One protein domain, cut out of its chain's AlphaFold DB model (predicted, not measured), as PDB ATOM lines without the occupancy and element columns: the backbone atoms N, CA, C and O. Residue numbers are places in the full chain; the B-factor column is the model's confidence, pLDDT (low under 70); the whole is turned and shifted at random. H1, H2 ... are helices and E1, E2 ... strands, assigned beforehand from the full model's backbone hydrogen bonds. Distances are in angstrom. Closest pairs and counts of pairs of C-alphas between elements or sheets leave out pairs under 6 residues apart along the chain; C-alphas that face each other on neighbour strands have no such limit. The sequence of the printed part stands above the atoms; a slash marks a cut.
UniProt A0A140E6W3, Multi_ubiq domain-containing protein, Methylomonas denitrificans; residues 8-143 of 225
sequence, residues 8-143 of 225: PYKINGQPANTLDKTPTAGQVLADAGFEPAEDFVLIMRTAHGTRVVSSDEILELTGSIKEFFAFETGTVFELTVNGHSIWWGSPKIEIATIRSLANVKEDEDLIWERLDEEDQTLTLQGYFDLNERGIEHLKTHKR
ATOM      1  N   PRO A   8     193.804 134.577 272.175       95.94
ATOM      2  CA  PRO A   8     194.210 135.936 272.498       95.94
ATOM      3  C   PRO A   8     193.443 136.972 271.673       95.94
ATOM      4  O   PRO A   8     193.218 136.807 270.471       95.94
ATOM      5  N   TYR A   9     193.139 138.100 272.302       97.56
ATOM      6  CA  TYR A   9     192.594 139.293 271.660       97.56
ATOM      7  C   TYR A   9     193.190 140.556 272.296       97.56
ATOM      8  O   TYR A   9     193.938 140.493 273.274       97.56
ATOM      9  N   LYS A  10     192.902 141.717 271.710       98.25
ATOM     10  CA  LYS A  10     193.207 143.024 272.295       98.25
ATOM     11  C   LYS A  10     191.921 143.770 272.587       98.25
ATOM     12  O   LYS A  10     191.003 143.725 271.775       98.25
ATOM     13  N   ILE A  11     191.881 144.492 273.695       98.19
ATOM     14  CA  ILE A  11     190.768 145.363 274.057       98.19
ATOM     15  C   ILE A  11     191.311 146.644 274.681       98.19
ATOM     16  O   ILE A  11     192.167 146.591 275.561       98.19
ATOM     17  N   ASN A  12     190.897 147.804 274.167       97.38
ATOM     18  CA  ASN A  12     191.425 149.112 274.591       97.38
ATOM     19  C   ASN A  12     192.974 149.167 274.569       97.38
ATOM     20  O   ASN A  12     193.619 149.730 275.453       97.38
ATOM     21  N   GLY A  13     193.584 148.517 273.570       95.81
ATOM     22  CA  GLY A  13     195.039 148.401 273.409       95.81
ATOM     23  C   GLY A  13     195.732 147.393 274.338       95.81
ATOM     24  O   GLY A  13     196.910 147.103 274.127       95.81
ATOM     25  N   GLN A  14     195.028 146.820 275.318       97.00
ATOM     26  CA  GLN A  14     195.574 145.840 276.256       97.00
ATOM     27  C   GLN A  14     195.368 144.404 275.756       97.00
ATOM     28  O   GLN A  14     194.323 144.102 275.175       97.00
ATOM     29  N   PRO A  15     196.343 143.500 275.955       96.56
ATOM     30  CA  PRO A  15     196.165 142.087 275.649       96.56
ATOM     31  C   PRO A  15     195.211 141.428 276.651       96.56
ATOM     32  O   PRO A  15     195.311 141.646 277.855       96.56
ATOM     33  N   ALA A  16     194.339 140.563 276.146       96.25
ATOM     34  CA  ALA A  16     193.442 139.728 276.932       96.25
ATOM     35  C   ALA A  16     193.293 138.350 276.268       96.25
ATOM     36  O   ALA A  16     193.827 138.098 275.182       96.25
ATOM     37  N   ASN A  17     192.646 137.414 276.957       95.38
ATOM     38  CA  ASN A  17     192.472 136.053 276.463       95.38
ATOM     39  C   ASN A  17     191.188 135.432 277.008       95.38
ATOM     40  O   ASN A  17     190.702 135.833 278.058       95.38
ATOM     41  N   THR A  18     190.676 134.445 276.285       95.50
ATOM     42  CA  THR A  18     189.536 133.623 276.696       95.50
ATOM     43  C   THR A  18     189.835 132.153 276.414       95.50
ATOM     44  O   THR A  18     190.704 131.838 275.597       95.50
ATOM     45  N   LEU A  19     189.138 131.239 277.085       94.06
ATOM     46  CA  LEU A  19     189.207 129.801 276.797       94.06
ATOM     47  C   LEU A  19     188.168 129.367 275.751       94.06
ATOM     48  O   LEU A  19     188.256 128.259 275.221       94.06
ATOM     49  N   ASP A  20     187.198 130.229 275.440       93.56
ATOM     50  CA  ASP A  20     186.212 129.986 274.393       93.56
ATOM     51  C   ASP A  20     186.752 130.471 273.041       93.56
ATOM     52  O   ASP A  20     187.255 131.581 272.902       93.56
ATOM     53  N   LYS A  21     186.652 129.635 272.011       93.75
ATOM     54  CA  LYS A  21     187.042 130.008 270.641       93.75
ATOM     55  C   LYS A  21     186.013 130.904 269.950       93.75
ATOM     56  O   LYS A  21     186.334 131.553 268.952       93.75
ATOM     57  N   THR A  22     184.778 130.842 270.434       96.62
ATOM     58  CA  THR A  22     183.581 131.469 269.880       96.62
ATOM     59  C   THR A  22     182.791 132.183 270.983       96.62
ATOM     60  O   THR A  22     181.600 131.905 271.133       96.62
ATOM     61  N   PRO A  23     183.428 133.058 271.787       97.38
ATOM     62  CA  PRO A  23     182.729 133.768 272.845       97.38
ATOM     63  C   PRO A  23     181.682 134.713 272.256       97.38
ATOM     64  O   PRO A  23     181.819 135.207 271.132       97.38
ATOM     65  N   THR A  24     180.659 135.027 273.040       97.75
ATOM     66  CA  THR A  24     179.814 136.189 272.779       97.75
ATOM     67  C   THR A  24     180.578 137.482 273.064       97.75
ATOM     68  O   THR A  24     181.558 137.495 273.815       97.75
ATOM     69  N   ALA A  25     180.118 138.605 272.516       96.44
ATOM     70  CA  ALA A  25     180.660 139.916 272.875       96.44
ATOM     71  C   ALA A  25     180.579 140.191 274.387       96.44
ATOM     72  O   ALA A  25     181.530 140.717 274.966       96.44
ATOM     73  N   GLY A  26     179.489 139.772 275.041       96.69
ATOM     74  CA  GLY A  26     179.355 139.855 276.497       96.69
ATOM     75  C   GLY A  26     180.424 139.058 277.253       96.69
ATOM     76  O   GLY A  26     180.960 139.546 278.244       96.69
ATOM     77  N   GLN A  27     180.794 137.868 276.765       96.75
ATOM     78  CA  GLN A  27     181.899 137.088 277.338       96.75
ATOM     79  C   GLN A  27     183.253 137.771 277.116       96.75
ATOM     80  O   GLN A  27     184.049 137.821 278.043       96.75
ATOM     81  N   VAL A  28     183.500 138.357 275.937       97.81
ATOM     82  CA  VAL A  28     184.728 139.137 275.679       97.81
ATOM     83  C   VAL A  28     184.857 140.318 276.647       97.81
ATOM     84  O   VAL A  28     185.946 140.576 277.153       97.81
ATOM     85  N   LEU A  29     183.759 141.026 276.923       97.38
ATOM     86  CA  LEU A  29     183.731 142.117 277.901       97.38
ATOM     87  C   LEU A  29     184.010 141.611 279.325       97.38
ATOM     88  O   LEU A  29     184.897 142.146 279.991       97.38
ATOM     89  N   ALA A  30     183.316 140.557 279.762       95.88
ATOM     90  CA  ALA A  30     183.483 139.980 281.098       95.88
ATOM     91  C   ALA A  30     184.899 139.415 281.324       95.88
ATOM     92  O   ALA A  30     185.539 139.739 282.322       95.88
ATOM     93  N   ASP A  31     185.443 138.658 280.362       95.19
ATOM     94  CA  ASP A  31     186.803 138.099 280.420       95.19
ATOM     95  C   ASP A  31     187.883 139.195 280.516       95.19
ATOM     96  O   ASP A  31     188.973 138.968 281.048       95.19
ATOM     97  N   ALA A  32     187.581 140.397 280.018       95.88
ATOM     98  CA  ALA A  32     188.439 141.572 280.099       95.88
ATOM     99  C   ALA A  32     188.155 142.481 281.315       95.88
ATOM    100  O   ALA A  32     188.831 143.499 281.479       95.88
ATOM    101  N   GLY A  33     187.203 142.115 282.180       96.25
ATOM    102  CA  GLY A  33     186.872 142.833 283.414       96.25
ATOM    103  C   GLY A  33     185.889 143.998 283.256       96.25
ATOM    104  O   GLY A  33     185.783 144.820 284.166       96.25
ATOM    105  N   PHE A  34     185.180 144.093 282.129       96.69
ATOM    106  CA  PHE A  34     184.121 145.082 281.908       96.69
ATOM    107  C   PHE A  34     182.777 144.519 282.384       96.69
ATOM    108  O   PHE A  34     182.047 143.889 281.616       96.69
ATOM    109  N   GLU A  35     182.470 144.715 283.670       94.75
ATOM    110  CA  GLU A  35     181.262 144.196 284.322       94.75
ATOM    111  C   GLU A  35     180.410 145.308 284.980       94.75
ATOM    112  O   GLU A  35     180.975 146.179 285.644       94.75
ATOM    113  N   PRO A  36     179.066 145.247 284.868       95.31
ATOM    114  CA  PRO A  36     178.319 144.262 284.089       95.31
ATOM    115  C   PRO A  36     178.451 144.551 282.583       95.31
ATOM    116  O   PRO A  36     178.412 145.697 282.150       95.31
ATOM    117  N   ALA A  37     178.605 143.506 281.764       95.12
ATOM    118  CA  ALA A  37     178.885 143.664 280.332       95.12
ATOM    119  C   ALA A  37     177.799 144.452 279.566       95.12
ATOM    120  O   ALA A  37     178.078 145.014 278.513       95.12
ATOM    121  N   GLU A  38     176.571 144.506 280.087       93.81
ATOM    122  CA  GLU A  38     175.453 145.267 279.511       93.81
ATOM    123  C   GLU A  38     175.612 146.792 279.594       93.81
ATOM    124  O   GLU A  38     174.988 147.499 278.803       93.81
ATOM    125  N   ASP A  39     176.486 147.292 280.475       96.56
ATOM    126  CA  ASP A  39     176.809 148.722 280.577       96.56
ATOM    127  C   ASP A  39     177.814 149.172 279.499       96.56
ATOM    128  O   ASP A  39     178.091 150.365 279.348       96.56
ATOM    129  N   PHE A  40     178.354 148.226 278.722       97.62
ATOM    130  CA  PHE A  40     179.407 148.475 277.749       97.62
ATOM    131  C   PHE A  40     178.974 148.153 276.319       97.62
ATOM    132  O   PHE A  40     178.401 147.106 276.020       97.62
ATOM    133  N   VAL A  41     179.359 149.025 275.391       97.62
ATOM    134  CA  VAL A  41     179.352 148.727 273.957       97.62
ATOM    135  C   VAL A  41     180.710 148.158 273.561       97.62
ATOM    136  O   VAL A  41     181.748 148.775 273.816       97.62
ATOM    137  N   LEU A  42     180.691 147.015 272.871       98.31
ATOM    138  CA  LEU A  42     181.865 146.439 272.224       98.31
ATOM    139  C   LEU A  42     181.919 146.861 270.751       98.31
ATOM    140  O   LEU A  42     180.990 146.639 269.973       98.31
ATOM    141  N   ILE A  43     183.042 147.447 270.350       98.56
ATOM    142  CA  ILE A  43     183.339 147.837 268.971       98.56
ATOM    143  C   ILE A  43     184.521 147.003 268.489       98.56
ATOM    144  O   ILE A  43     185.537 146.920 269.168       98.56
ATOM    145  N   MET A  44     184.419 146.399 267.308       98.50
ATOM    146  CA  MET A  44     185.488 145.592 266.719       98.50
ATOM    147  C   MET A  44     186.169 146.339 265.576       98.50
ATOM    148  O   MET A  44     185.506 146.910 264.704       98.50
ATOM    149  N   ARG A  45     187.503 146.290 265.537       98.19
ATOM    150  CA  ARG A  45     188.292 146.778 264.404       98.19
ATOM    151  C   ARG A  45     188.038 145.935 263.153       98.19
ATOM    152  O   ARG A  45     187.974 144.707 263.210       98.19
ATOM    153  N   THR A  46     187.947 146.599 262.006       97.06
ATOM    154  CA  THR A  46     187.900 145.972 260.678       97.06
ATOM    155  C   THR A  46     189.151 146.342 259.872       97.06
ATOM    156  O   THR A  46     190.067 146.977 260.393       97.06
ATOM    157  N   ALA A  47     189.227 145.931 258.602       94.94
ATOM    158  CA  ALA A  47     190.357 146.288 257.738       94.94
ATOM    159  C   ALA A  47     190.455 147.809 257.498       94.94
ATOM    160  O   ALA A  47     191.557 148.351 257.449       94.94
ATOM    161  N   HIS A  48     189.303 148.476 257.377       94.44
ATOM    162  CA  HIS A  48     189.175 149.916 257.167       94.44
ATOM    163  C   HIS A  48     188.033 150.429 258.043       94.44
ATOM    164  O   HIS A  48     186.893 150.511 257.606       94.44
ATOM    165  N   GLY A  49     188.337 150.708 259.305       98.00
ATOM    166  CA  GLY A  49     187.406 151.271 260.272       98.00
ATOM    167  C   GLY A  49     186.974 150.289 261.351       98.00
ATOM    168  O   GLY A  49     187.751 149.431 261.784       98.00
ATOM    169  N   THR A  50     185.738 150.407 261.818       98.69
ATOM    170  CA  THR A  50     185.218 149.618 262.943       98.69
ATOM    171  C   THR A  50     183.756 149.245 262.725       98.69
ATOM    172  O   THR A  50     183.102 149.745 261.815       98.69
ATOM    173  N   ARG A  51     183.232 148.343 263.555       98.19
ATOM    174  CA  ARG A  51     181.797 148.055 263.639       98.19
ATOM    175  C   ARG A  51     181.377 147.831 265.082       98.19
ATOM    176  O   ARG A  51     182.166 147.312 265.871       98.19
ATOM    177  N   VAL A  52     180.133 148.159 265.400       98.00
ATOM    178  CA  VAL A  52     179.508 147.736 266.658       98.00
ATOM    179  C   VAL A  52     179.273 146.223 266.620       98.00
ATOM    180  O   VAL A  52     178.984 145.654 265.562       98.00
ATOM    181  N   VAL A  53     179.445 145.572 267.767       97.62
ATOM    182  CA  VAL A  53     179.179 144.147 267.975       97.62
ATOM    183  C   VAL A  53     177.995 144.019 268.928       97.62
ATOM    184  O   VAL A  53     177.997 144.627 269.999       97.62
ATOM    185  N   SER A  54     176.975 143.249 268.552       94.62
ATOM    186  CA  SER A  54     175.844 142.980 269.450       94.62
ATOM    187  C   SER A  54     176.280 142.087 270.616       94.62
ATOM    188  O   SER A  54     177.135 141.223 270.445       94.62
ATOM    189  N   SER A  55     175.695 142.273 271.805       89.75
ATOM    190  CA  SER A  55     176.109 141.561 273.031       89.75
ATOM    191  C   SER A  55     176.056 140.027 272.904       89.75
ATOM    192  O   SER A  55     176.921 139.316 273.420       89.75
ATOM    193  N   ASP A  56     175.072 139.517 272.160       93.88
ATOM    194  CA  ASP A  56     174.838 138.101 271.873       93.88
ATOM    195  C   ASP A  56     175.536 137.597 270.598       93.88
ATOM    196  O   ASP A  56     175.449 136.412 270.268       93.88
ATOM    197  N   GLU A  57     176.250 138.469 269.880       97.69
ATOM    198  CA  GLU A  57     176.977 138.090 268.675       97.69
ATOM    199  C   GLU A  57     178.130 137.144 269.026       97.69
ATOM    200  O   GLU A  57     178.976 137.452 269.866       97.69
ATOM    201  N   ILE A  58     178.172 135.997 268.349       97.19
ATOM    202  CA  ILE A  58     179.234 135.002 268.487       97.19
ATOM    203  C   ILE A  58     180.446 135.441 267.658       97.19
ATOM    204  O   ILE A  58     180.350 135.609 266.439       97.19
ATOM    205  N   LEU A  59     181.599 135.579 268.309       96.94
ATOM    206  CA  LEU A  59     182.834 136.082 267.715       96.94
ATOM    207  C   LEU A  59     183.832 134.959 267.469       96.94
ATOM    208  O   LEU A  59     184.274 134.302 268.399       96.94
ATOM    209  N   GLU A  60     184.274 134.774 266.227       94.69
ATOM    210  CA  GLU A  60     185.361 133.835 265.944       94.69
ATOM    211  C   GLU A  60     186.732 134.475 266.228       94.69
ATOM    212  O   GLU A  60     187.198 135.360 265.500       94.69
ATOM    213  N   LEU A  61     187.395 133.998 267.288       94.44
ATOM    214  CA  LEU A  61     188.720 134.469 267.718       94.44
ATOM    215  C   LEU A  61     189.879 133.636 267.150       94.44
ATOM    216  O   LEU A  61     191.028 133.775 267.572       94.44
ATOM    217  N   THR A  62     189.604 132.764 266.180       90.38
ATOM    218  CA  THR A  62     190.635 131.974 265.505       90.38
ATOM    219  C   THR A  62     191.358 132.793 264.424       90.38
ATOM    220  O   THR A  62     190.835 133.759 263.858       90.38
ATOM    221  N   GLY A  63     192.603 132.414 264.124       89.06
ATOM    222  CA  GLY A  63     193.416 133.076 263.102       89.06
ATOM    223  C   GLY A  63     194.101 134.348 263.608       89.06
ATOM    224  O   GLY A  63     194.991 134.283 264.452       89.06
ATOM    225  N   SER A  64     193.751 135.502 263.034       91.12
ATOM    226  CA  SER A  64     194.351 136.794 263.386       91.12
ATOM    227  C   SER A  64     193.829 137.303 264.733       91.12
ATOM    228  O   SER A  64     192.611 137.335 264.924       91.12
ATOM    229  N   ILE A  65     194.716 137.823 265.584       95.56
ATOM    230  CA  ILE A  65     194.341 138.511 266.830       95.56
ATOM    231  C   ILE A  65     193.345 139.632 266.510       95.56
ATOM    232  O   ILE A  65     193.649 140.529 265.720       95.56
ATOM    233  N   LYS A  66     192.156 139.562 267.113       97.31
ATOM    234  CA  LYS A  66     191.121 140.593 266.987       97.31
ATOM    235  C   LYS A  66     191.408 141.748 267.940       97.31
ATOM    236  O   LYS A  66     191.974 141.548 269.014       97.31
ATOM    237  N   GLU A  67     191.017 142.948 267.533       98.19
ATOM    238  CA  GLU A  67     191.122 144.159 268.340       98.19
ATOM    239  C   GLU A  67     189.730 144.736 268.569       98.19
ATOM    240  O   GLU A  67     188.956 144.926 267.625       98.19
ATOM    241  N   PHE A  68     189.438 144.995 269.836       98.50
ATOM    242  CA  PHE A  68     188.182 145.524 270.319       98.50
ATOM    243  C   PHE A  68     188.386 146.831 271.083       98.50
ATOM    244  O   PHE A  68     189.469 147.131 271.593       98.50
ATOM    245  N   PHE A  69     187.301 147.578 271.208       98.44
ATOM    246  CA  PHE A  69     187.196 148.769 272.028       98.44
ATOM    247  C   PHE A  69     185.932 148.651 272.871       98.44
ATOM    248  O   PHE A  69     184.865 148.355 272.333       98.44
ATOM    249  N   ALA A  70     186.065 148.855 274.175       98.12
ATOM    250  CA  ALA A  70     184.958 148.839 275.120       98.12
ATOM    251  C   ALA A  70     184.716 150.248 275.647       98.12
ATOM    252  O   ALA A  70     185.648 150.903 276.121       98.12
ATOM    253  N   PHE A  71     183.461 150.681 275.576       98.12
ATOM    254  CA  PHE A  71     183.013 151.978 276.064       98.12
ATOM    255  C   PHE A  71     181.819 151.789 276.990       98.12
ATOM    256  O   PHE A  71     180.840 151.168 276.589       98.12
ATOM    257  N   GLU A  72     181.888 152.357 278.189       97.62
ATOM    258  CA  GLU A  72     180.760 152.435 279.122       97.62
ATOM    259  C   GLU A  72     179.796 153.531 278.634       97.62
ATOM    260  O   GLU A  72     179.930 154.708 278.972       97.62
ATOM    261  N   THR A  73     178.910 153.186 277.701       95.69
ATOM    262  CA  THR A  73     178.044 154.150 277.009       95.69
ATOM    263  C   THR A  73     176.844 153.459 276.372       95.69
ATOM    264  O   THR A  73     176.950 152.345 275.874       95.69
ATOM    265  N   GLY A  74     175.714 154.165 276.298       91.81
ATOM    266  CA  GLY A  74     174.569 153.775 275.465       91.81
ATOM    267  C   GLY A  74     174.553 154.438 274.083       91.81
ATOM    268  O   GLY A  74     173.625 154.221 273.310       91.81
ATOM    269  N   THR A  75     175.532 155.298 273.782       93.25
ATOM    270  CA  THR A  75     175.596 156.077 272.535       93.25
ATOM    271  C   THR A  75     176.866 155.753 271.766       93.25
ATOM    272  O   THR A  75     177.964 155.770 272.323       93.25
ATOM    273  N   VAL A  76     176.708 155.506 270.467       95.56
ATOM    274  CA  VAL A  76     177.810 155.298 269.528       95.56
ATOM    275  C   VAL A  76     177.677 156.316 268.407       95.56
ATOM    276  O   VAL A  76     176.585 156.534 267.886       95.56
ATOM    277  N   PHE A  77     178.795 156.928 268.051       96.88
ATOM    278  CA  PHE A  77     178.908 157.903 266.979       96.88
ATOM    279  C   PHE A  77     179.490 157.232 265.741       96.88
ATOM    280  O   PHE A  77     180.337 156.344 265.862       96.88
ATOM    281  N   GLU A  78     179.057 157.668 264.564       96.56
ATOM    282  CA  GLU A  78     179.584 157.201 263.286       96.56
ATOM    283  C   GLU A  78     180.231 158.367 262.538       96.56
ATOM    284  O   GLU A  78     179.651 159.442 262.408       96.56
ATOM    285  N   LEU A  79     181.426 158.121 262.008       97.12
ATOM    286  CA  LEU A  79     182.004 158.892 260.914       97.12
ATOM    287  C   LEU A  79     182.384 157.944 259.776       97.12
ATOM    288  O   LEU A  79     182.493 156.732 259.971       97.12
ATOM    289  N   THR A  80     182.665 158.492 258.599       97.75
ATOM    290  CA  THR A  80     183.206 157.721 257.476       97.75
ATOM    291  C   THR A  80     184.559 158.259 257.038       97.75
ATOM    292  O   THR A  80     184.785 159.464 257.052       97.75
ATOM    293  N   VAL A  81     185.467 157.369 256.633       98.00
ATOM    294  CA  VAL A  81     186.723 157.729 255.961       98.00
ATOM    295  C   VAL A  81     186.787 156.984 254.638       98.00
ATOM    296  O   VAL A  81     186.769 155.753 254.627       98.00
ATOM    297  N   ASN A  82     186.849 157.707 253.518       96.75
ATOM    298  CA  ASN A  82     186.792 157.122 252.170       96.75
ATOM    299  C   ASN A  82     185.569 156.199 251.976       96.75
ATOM    300  O   ASN A  82     185.658 155.156 251.331       96.75
ATOM    301  N   GLY A  83     184.437 156.553 252.593       96.12
ATOM    302  CA  GLY A  83     183.203 155.763 252.565       96.12
ATOM    303  C   GLY A  83     183.173 154.545 253.499       96.12
ATOM    304  O   GLY A  83     182.167 153.840 253.522       96.12
ATOM    305  N   HIS A  84     184.226 154.287 254.281       97.81
ATOM    306  CA  HIS A  84     184.238 153.222 255.286       97.81
ATOM    307  C   HIS A  84     183.842 153.739 256.671       97.81
ATOM    308  O   HIS A  84     184.411 154.723 257.142       97.81
ATOM    309  N   SER A  85     182.913 153.052 257.340       97.94
ATOM    310  CA  SER A  85     182.422 153.444 258.664       97.94
ATOM    311  C   SER A  85     183.455 153.246 259.777       97.94
ATOM    312  O   SER A  85     184.109 152.204 259.892       97.94
ATOM    313  N   ILE A  86     183.532 154.235 260.661       98.50
ATOM    314  CA  ILE A  86     184.154 154.153 261.977       98.50
ATOM    315  C   ILE A  86     183.080 154.487 263.006       98.50
ATOM    316  O   ILE A  86     182.609 155.616 263.096       98.50
ATOM    317  N   TRP A  87     182.746 153.485 263.804       97.94
ATOM    318  CA  TRP A  87     181.937 153.596 265.006       97.94
ATOM    319  C   TRP A  87     182.831 153.861 266.218       97.94
ATOM    320  O   TRP A  87     183.860 153.196 266.390       97.94
ATOM    321  N   TRP A  88     182.432 154.804 267.071       97.94
ATOM    322  CA  TRP A  88     183.192 155.205 268.256       97.94
ATOM    323  C   TRP A  88     182.276 155.523 269.442       97.94
ATOM    324  O   TRP A  88     181.248 156.172 269.281       97.94
ATOM    325  N   GLY A  89     182.637 155.076 270.649       97.06
ATOM    326  CA  GLY A  89     181.803 155.236 271.852       97.06
ATOM    327  C   GLY A  89     182.017 156.543 272.624       97.06
ATOM    328  O   GLY A  89     181.549 156.677 273.749       97.06
ATOM    329  N   SER A  90     182.743 157.503 272.048       96.38
ATOM    330  CA  SER A  90     182.985 158.827 272.627       96.38
ATOM    331  C   SER A  90     182.636 159.906 271.601       96.38
ATOM    332  O   SER A  90     182.932 159.720 270.422       96.38
ATOM    333  N   PRO A  91     182.088 161.059 272.018       95.56
ATOM    334  CA  PRO A  91     181.830 162.176 271.111       95.56
ATOM    335  C   PRO A  91     183.107 162.809 270.552       95.56
ATOM    336  O   PRO A  91     183.043 163.618 269.639       95.56
ATOM    337  N   LYS A  92     184.276 162.484 271.113       96.06
ATOM    338  CA  LYS A  92     185.574 162.946 270.623       96.06
ATOM    339  C   LYS A  92     186.484 161.766 270.341       96.06
ATOM    340  O   LYS A  92     186.557 160.823 271.138       96.06
ATOM    341  N   ILE A  93     187.214 161.854 269.239       96.94
ATOM    342  CA  ILE A  93     188.196 160.859 268.814       96.94
ATOM    343  C   ILE A  93     189.493 161.559 268.411       96.94
ATOM    344  O   ILE A  93     189.466 162.623 267.795       96.94
ATOM    345  N   GLU A  94     190.643 160.996 268.778       97.00
ATOM    346  CA  GLU A  94     191.927 161.542 268.338       97.00
ATOM    347  C   GLU A  94     192.085 161.374 266.830       97.00
ATOM    348  O   GLU A  94     191.790 160.313 266.268       97.00
ATOM    349  N   ILE A  95     192.623 162.396 266.167       96.94
ATOM    350  CA  ILE A  95     192.855 162.341 264.718       96.94
ATOM    351  C   ILE A  95     193.829 161.200 264.381       96.94
ATOM    352  O   ILE A  95     193.629 160.476 263.406       96.94
ATOM    353  N   ALA A  96     194.828 160.951 265.232       95.81
ATOM    354  CA  ALA A  96     195.727 159.806 265.103       95.81
ATOM    355  C   ALA A  96     194.987 158.453 265.171       95.81
ATOM    356  O   ALA A  96     195.310 157.533 264.413       95.81
ATOM    357  N   THR A  97     193.961 158.335 266.020       97.06
ATOM    358  CA  THR A  97     193.115 157.138 266.102       97.06
ATOM    359  C   THR A  97     192.295 156.955 264.830       97.06
ATOM    360  O   THR A  97     192.306 155.853 264.284       97.06
ATOM    361  N   ILE A  98     191.670 158.015 264.295       97.94
ATOM    362  CA  ILE A  98     190.968 157.950 262.997       97.94
ATOM    363  C   ILE A  98     191.919 157.421 261.915       97.94
ATOM    364  O   ILE A  98     191.584 156.477 261.200       97.94
ATOM    365  N   ARG A  99     193.131 157.987 261.828       97.12
ATOM    366  CA  ARG A  99     194.142 157.579 260.839       97.12
ATOM    367  C   ARG A  99     194.502 156.101 260.957       97.12
ATOM    368  O   ARG A  99     194.549 155.406 259.945       97.12
ATOM    369  N   SER A 100     194.718 155.617 262.180       96.69
ATOM    370  CA  SER A 100     195.020 154.208 262.452       96.69
ATOM    371  C   SER A 100     193.866 153.284 262.049       96.69
ATOM    372  O   SER A 100     194.084 152.269 261.382       96.69
ATOM    373  N   LEU A 101     192.630 153.636 262.412       97.94
ATOM    374  CA  LEU A 101     191.447 152.821 262.128       97.94
ATOM    375  C   LEU A 101     191.135 152.759 260.630       97.94
ATOM    376  O   LEU A 101     190.832 151.682 260.123       97.94
ATOM    377  N   ALA A 102     191.266 153.874 259.912       97.44
ATOM    378  CA  ALA A 102     191.033 153.943 258.470       97.44
ATOM    379  C   ALA A 102     192.223 153.480 257.610       97.44
ATOM    380  O   ALA A 102     192.096 153.403 256.387       97.44
ATOM    381  N   ASN A 103     193.364 153.146 258.227       96.25
ATOM    382  CA  ASN A 103     194.609 152.802 257.537       96.25
ATOM    383  C   ASN A 103     195.104 153.927 256.599       96.25
ATOM    384  O   ASN A 103     195.495 153.688 255.455       96.25
ATOM    385  N   VAL A 104     195.054 155.172 257.083       95.12
ATOM    386  CA  VAL A 104     195.523 156.356 256.346       95.12
ATOM    387  C   VAL A 104     197.045 156.343 256.272       95.12
ATOM    388  O   VAL A 104     197.721 156.244 257.300       95.12
ATOM    389  N   LYS A 105     197.600 156.481 255.064       93.25
ATOM    390  CA  LYS A 105     199.055 156.461 254.867       93.25
ATOM    391  C   LYS A 105     199.710 157.704 255.455       93.25
ATOM    392  O   LYS A 105     199.110 158.772 255.522       93.25
ATOM    393  N   GLU A 106     200.969 157.580 255.864       89.44
ATOM    394  CA  GLU A 106     201.736 158.689 256.446       89.44
ATOM    395  C   GLU A 106     201.814 159.910 255.515       89.44
ATOM    396  O   GLU A 106     201.745 161.048 255.982       89.44
ATOM    397  N   ASP A 107     201.870 159.669 254.205       89.00
ATOM    398  CA  ASP A 107     201.925 160.672 253.139       89.00
ATOM    399  C   ASP A 107     200.543 161.150 252.660       89.00
ATOM    400  O   ASP A 107     200.428 161.742 251.590       89.00
ATOM    401  N   GLU A 108     199.484 160.882 253.423       92.56
ATOM    402  CA  GLU A 108     198.121 161.326 253.132       92.56
ATOM    403  C   GLU A 108     197.588 162.225 254.251       92.56
ATOM    404  O   GLU A 108     197.833 161.992 255.441       92.56
ATOM    405  N   ASP A 109     196.824 163.240 253.868       92.75
ATOM    406  CA  ASP A 109     196.071 164.105 254.769       92.75
ATOM    407  C   ASP A 109     194.631 163.619 254.901       92.75
ATOM    408  O   ASP A 109     194.067 163.055 253.964       92.75
ATOM    409  N   LEU A 110     194.052 163.828 256.086       95.12
ATOM    410  CA  LEU A 110     192.624 163.642 256.321       95.12
ATOM    411  C   LEU A 110     191.914 164.960 256.033       95.12
ATOM    412  O   LEU A 110     192.265 165.986 256.611       95.12
ATOM    413  N   ILE A 111     190.917 164.911 255.163       95.12
ATOM    414  CA  ILE A 111     190.119 166.058 254.752       95.12
ATOM    415  C   ILE A 111     188.696 165.840 255.249       95.12
ATOM    416  O   ILE A 111     188.108 164.799 254.961       95.12
ATOM    417  N   TRP A 112     188.161 166.803 255.991       94.38
ATOM    418  CA  TRP A 112     186.766 166.838 256.408       94.38
ATOM    419  C   TRP A 112     185.916 167.508 255.338       94.38
ATOM    420  O   TRP A 112     186.160 168.663 254.986       94.38
ATOM    421  N   GLU A 113     184.943 166.765 254.817       91.88
ATOM    422  CA  GLU A 113     184.021 167.220 253.782       91.88
ATOM    423  C   GLU A 113     182.857 167.973 254.423       91.88
ATOM    424  O   GLU A 113     182.019 167.387 255.114       91.88
ATOM    425  N   ARG A 114     182.801 169.287 254.200       86.81
ATOM    426  CA  ARG A 114     181.783 170.157 254.800       86.81
ATOM    427  C   ARG A 114     180.749 170.506 253.732       86.81
ATOM    428  O   ARG A 114     181.093 170.992 252.666       86.81
ATOM    429  N   LEU A 115     179.468 170.239 254.006       78.94
ATOM    430  CA  LEU A 115     178.397 170.340 252.997       78.94
ATOM    431  C   LEU A 115     178.233 171.746 252.391       78.94
ATOM    432  O   LEU A 115     177.965 171.858 251.198       78.94
ATOM    433  N   ASP A 116     178.406 172.793 253.201       82.56
ATOM    434  CA  ASP A 116     178.172 174.197 252.818       82.56
ATOM    435  C   ASP A 116     179.397 175.099 253.070       82.56
ATOM    436  O   ASP A 116     179.291 176.327 253.073       82.56
ATOM    437  N   GLU A 117     180.563 174.507 253.331       85.06
ATOM    438  CA  GLU A 117     181.793 175.223 253.676       85.06
ATOM    439  C   GLU A 117     182.985 174.584 252.957       85.06
ATOM    440  O   GLU A 117     182.876 173.486 252.419       85.06
ATOM    441  N   GLU A 118     184.125 175.273 252.912       85.94
ATOM    442  CA  GLU A 118     185.327 174.683 252.322       85.94
ATOM    443  C   GLU A 118     185.781 173.449 253.112       85.94
ATOM    444  O   GLU A 118     185.748 173.430 254.349       85.94
ATOM    445  N   ASP A 119     186.231 172.434 252.369       90.44
ATOM    446  CA  ASP A 119     186.865 171.239 252.913       90.44
ATOM    447  C   ASP A 119     188.005 171.632 253.859       90.44
ATOM    448  O   ASP A 119     188.879 172.436 253.521       90.44
ATOM    449  N   GLN A 120     188.025 171.028 255.043       90.25
ATOM    450  CA  GLN A 120     189.027 171.337 256.053       90.25
ATOM    451  C   GLN A 120     190.047 170.206 256.166       90.25
ATOM    452  O   GLN A 120     189.713 169.080 256.529       90.25
ATOM    453  N   THR A 121     191.323 170.517 255.945       91.88
ATOM    454  CA  THR A 121     192.413 169.595 256.278       91.88
ATOM    455  C   THR A 121     192.554 169.473 257.793       91.88
ATOM    456  O   THR A 121     192.761 170.465 258.496       91.88
ATOM    457  N   LEU A 122     192.478 168.247 258.306       91.56
ATOM    458  CA  LEU A 122     192.658 167.947 259.721       91.56
ATOM    459  C   LEU A 122     194.149 167.861 260.072       91.56
ATOM    460  O   LEU A 122     194.925 167.163 259.414       91.56
ATOM    461  N   THR A 123     194.554 168.547 261.142       84.06
ATOM    462  CA  THR A 123     195.924 168.487 261.668       84.06
ATOM    463  C   THR A 123     196.248 167.095 262.210       84.06
ATOM    464  O   THR A 123     195.388 166.425 262.765       84.06
ATOM    465  N   LEU A 124     197.508 166.652 262.124       79.06
ATOM    466  CA  LEU A 124     197.909 165.322 262.621       79.06
ATOM    467  C   LEU A 124     197.679 165.125 264.131       79.06
ATOM    468  O   LEU A 124     197.560 163.992 264.592       79.06
ATOM    469  N   GLN A 125     197.636 166.219 264.890       83.75
ATOM    470  CA  GLN A 125     197.377 166.237 266.327       83.75
ATOM    471  C   GLN A 125     196.002 166.839 266.613       83.75
ATOM    472  O   GLN A 125     195.529 167.693 265.863       83.75
ATOM    473  N   GLY A 126     195.408 166.438 267.737       91.56
ATOM    474  CA  GLY A 126     194.136 166.960 268.224       91.56
ATOM    475  C   GLY A 126     193.005 165.938 268.191       91.56
ATOM    476  O   GLY A 126     193.207 164.750 267.923       91.56
ATOM    477  N   TYR A 127     191.808 166.436 268.488       95.12
ATOM    478  CA  TYR A 127     190.573 165.663 268.547       95.12
ATOM    479  C   TYR A 127     189.604 166.160 267.481       95.12
ATOM    480  O   TYR A 127     189.514 167.361 267.236       95.12
ATOM    481  N   PHE A 128     188.863 165.229 266.897       95.19
ATOM    482  CA  PHE A 128     187.719 165.499 266.043       95.19
ATOM    483  C   PHE A 128     186.435 165.316 266.866       95.19
ATOM    484  O   PHE A 128     186.326 164.337 267.614       95.19
ATOM    485  N   ASP A 129     185.516 166.281 266.785       94.31
ATOM    486  CA  ASP A 129     184.232 166.260 267.494       94.31
ATOM    487  C   ASP A 129     183.157 165.627 266.599       94.31
ATOM    488  O   ASP A 129     182.976 166.029 265.455       94.31
ATOM    489  N   LEU A 130     182.471 164.615 267.120       94.50
ATOM    490  CA  LEU A 130     181.449 163.827 266.432       94.50
ATOM    491  C   LEU A 130     180.022 164.274 266.784       94.50
ATOM    492  O   LEU A 130     179.061 163.670 266.315       94.50
ATOM    493  N   ASN A 131     179.854 165.300 267.628       88.56
ATOM    494  CA  ASN A 131     178.536 165.820 268.007       88.56
ATOM    495  C   ASN A 131     177.995 166.905 267.071       88.56
ATOM    496  O   ASN A 131     176.866 167.354 267.278       88.56
ATOM    497  N   GLU A 132     178.780 167.394 266.110       76.00
ATOM    498  CA  GLU A 132     178.396 168.594 265.369       76.00
ATOM    499  C   GLU A 132     177.204 168.346 264.436       76.00
ATOM    500  O   GLU A 132     176.174 169.014 264.597       76.00
ATOM    501  N   ARG A 133     177.308 167.434 263.453       67.81
ATOM    502  CA  ARG A 133     176.296 167.328 262.386       67.81
ATOM    503  C   ARG A 133     176.148 165.923 261.782       67.81
ATOM    504  O   ARG A 133     176.483 165.684 260.629       67.81
ATOM    505  N   GLY A 134     175.469 165.023 262.491       82.38
ATOM    506  CA  GLY A 134     175.100 163.721 261.921       82.38
ATOM    507  C   GLY A 134     176.326 162.850 261.632       82.38
ATOM    508  O   GLY A 134     177.223 162.783 262.464       82.38
ATOM    509  N   ILE A 135     176.342 162.145 260.495       90.56
ATOM    510  CA  ILE A 135     177.498 161.328 260.107       90.56
ATOM    511  C   ILE A 135     178.515 162.230 259.419       90.56
ATOM    512  O   ILE A 135     178.252 162.769 258.345       90.56
ATOM    513  N   GLU A 136     179.688 162.355 260.027       93.06
ATOM    514  CA  GLU A 136     180.779 163.140 259.465       93.06
ATOM    515  C   GLU A 136     181.484 162.365 258.341       93.06
ATOM    516  O   GLU A 136     181.756 161.162 258.453       93.06
ATOM    517  N   HIS A 137     181.800 163.055 257.245       95.50
ATOM    518  CA  HIS A 137     182.441 162.466 256.071       95.50
ATOM    519  C   HIS A 137     183.874 162.973 255.926       95.50
ATOM    520  O   HIS A 137     184.121 164.172 255.798       95.50
ATOM    521  N   LEU A 138     184.831 162.048 255.969       96.56
ATOM    522  CA  LEU A 138     186.243 162.315 255.747       96.56
ATOM    523  C   LEU A 138     186.732 161.581 254.493       96.56
ATOM    524  O   LEU A 138     186.315 160.459 254.189       96.56
ATOM    525  N   LYS A 139     187.722 162.160 253.824       96.56
ATOM    526  CA  LYS A 139     188.474 161.516 252.741       96.56
ATOM    527  C   LYS A 139     189.971 161.666 252.944       96.56
ATOM    528  O   LYS A 139     190.425 162.541 253.681       96.56
ATOM    529  N   THR A 140     190.749 160.809 252.291       95.44
ATOM    530  CA  THR A 140     192.205 160.945 252.254       95.44
ATOM    531  C   THR A 140     192.657 161.555 250.942       95.44
ATOM    532  O   THR A 140     192.261 161.112 249.867       95.44
ATOM    533  N   HIS A 141     193.532 162.551 251.021       91.81
ATOM    534  CA  HIS A 141     194.229 163.103 249.862       91.81
ATOM    535  C   HIS A 141     195.725 162.872 250.015       91.81
ATOM    536  O   HIS A 141     196.251 162.908 251.127       91.81
ATOM    537  N   LYS A 142     196.435 162.656 248.902       89.56
ATOM    538  CA  LYS A 142     197.899 162.658 248.938       89.56
ATOM    539  C   LYS A 142     198.363 164.013 249.446       89.56
ATOM    540  O   LYS A 142     198.015 165.037 248.861       89.56
ATOM    541  N   ARG A 143     199.137 164.004 250.532       82.56
ATOM    542  CA  ARG A 143     199.786 165.207 251.033       82.56
ATOM    543  C   ARG A 143     200.705 165.673 249.920       82.56
ATOM    544  O   ARG A 143     201.682 164.995 249.590       82.56
TER     545      ARG A 143
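This is residues 8 to 143 of the 225 residues of the protein "Multi_ubiq domain-containing protein" of Methylomonas denitrificans (UniProt A0A140E6W3). Two lobes stand end to end along the longest axis, each with a strongly twisted five-stranded sheet and one short helix. In the first lobe the sheet curls round H1; in the second, H2 packs on the sheet and also on E11 of a small two-stranded sheet, and edge strands E4 and E7 lie side by side where the lobes meet. The printed part has 136 residues with two named helices and twelve named strands, in the order E1 E2 H1 E3 E4 E5 E6 E7 E8 H2 E9 E10 E11 E12. The sheets E2 E1 E5 E3 E4 and E7 E6 E12 E9 E10 are mixed, and E8 E11 is antiparallel. The class is mixed, helices and strands; the whole is compact, with a radius of gyration of the C-alphas of 15.9 A, but elongated, spanning 50 by 29 by 22 A.

E1, residues 8 to 11, and E2, residues 14 to 18, form a hairpin, with N 9 and O 16 at 3.0 A. H1, residues 25 to 31, is on their sheet; its Ala 25 and Leu 42 of E3, residues 40 to 45, have C-alphas 6.7 A apart, the closest of the two elements. E2, H1 and E3 make a split strand-helix-strand unit, two strands running the same way with others between them, and its crossover is right-handed. E3 and E4, residues 50 to 53, form a hairpin, with N 44 and O 51 at 2.8 A. E5, residues 66 to 72, is parallel to E1, with N 68 and O 10 at 2.8 A, and antiparallel to E3, with N 43 and O 69 at 2.8 A. E6, residues 77 to 81, and E7, residues 84 to 88, form a hairpin, with N 79 and O 86 at 3.0 A. The closest C-alphas of E4 and E7 are those of Thr 50 and Ile 86, 4.8 A apart. E8, residues 92 to 94, is antiparallel to E11, residues 127 to 129, with N 128 and O 93 at 2.8 A. H2, residues 95 to 102, is on the second large sheet; its closest C-alphas to E7 are those of Leu 101 and Ile 86, 7.4 A. E9, residues 108 to 112, and E10, residues 120 to 122, form a hairpin, with N 112 and O 120 at 2.8 A. E12, residues 136 to 142, is parallel to E6, with N 80 and O 136 at 2.8 A, and antiparallel to E9, with N 111 and O 139 at 2.8 A. In H1 and H2 every O i to N i+4 pair is within hydrogen-bond range. H1 and H2 are apart.

E1 begins at C-alpha 8, (194.210, 135.936, 272.498). E3 is 16.1 A long, E5 19.9 A, H1 9.9 A and H2 10.6 A. E12, 20.1 A long, ends at C-alpha 142, (197.899, 162.658, 248.938).

The C-alphas of Leu 19 and Asp 116, the two farthest apart, are 51.7 A apart. The printed part has no cut. The link from E4 to E5, residues 54 to 65, is long. Mean pLDDT of the printed part is 94.3; residue 133 is under 70.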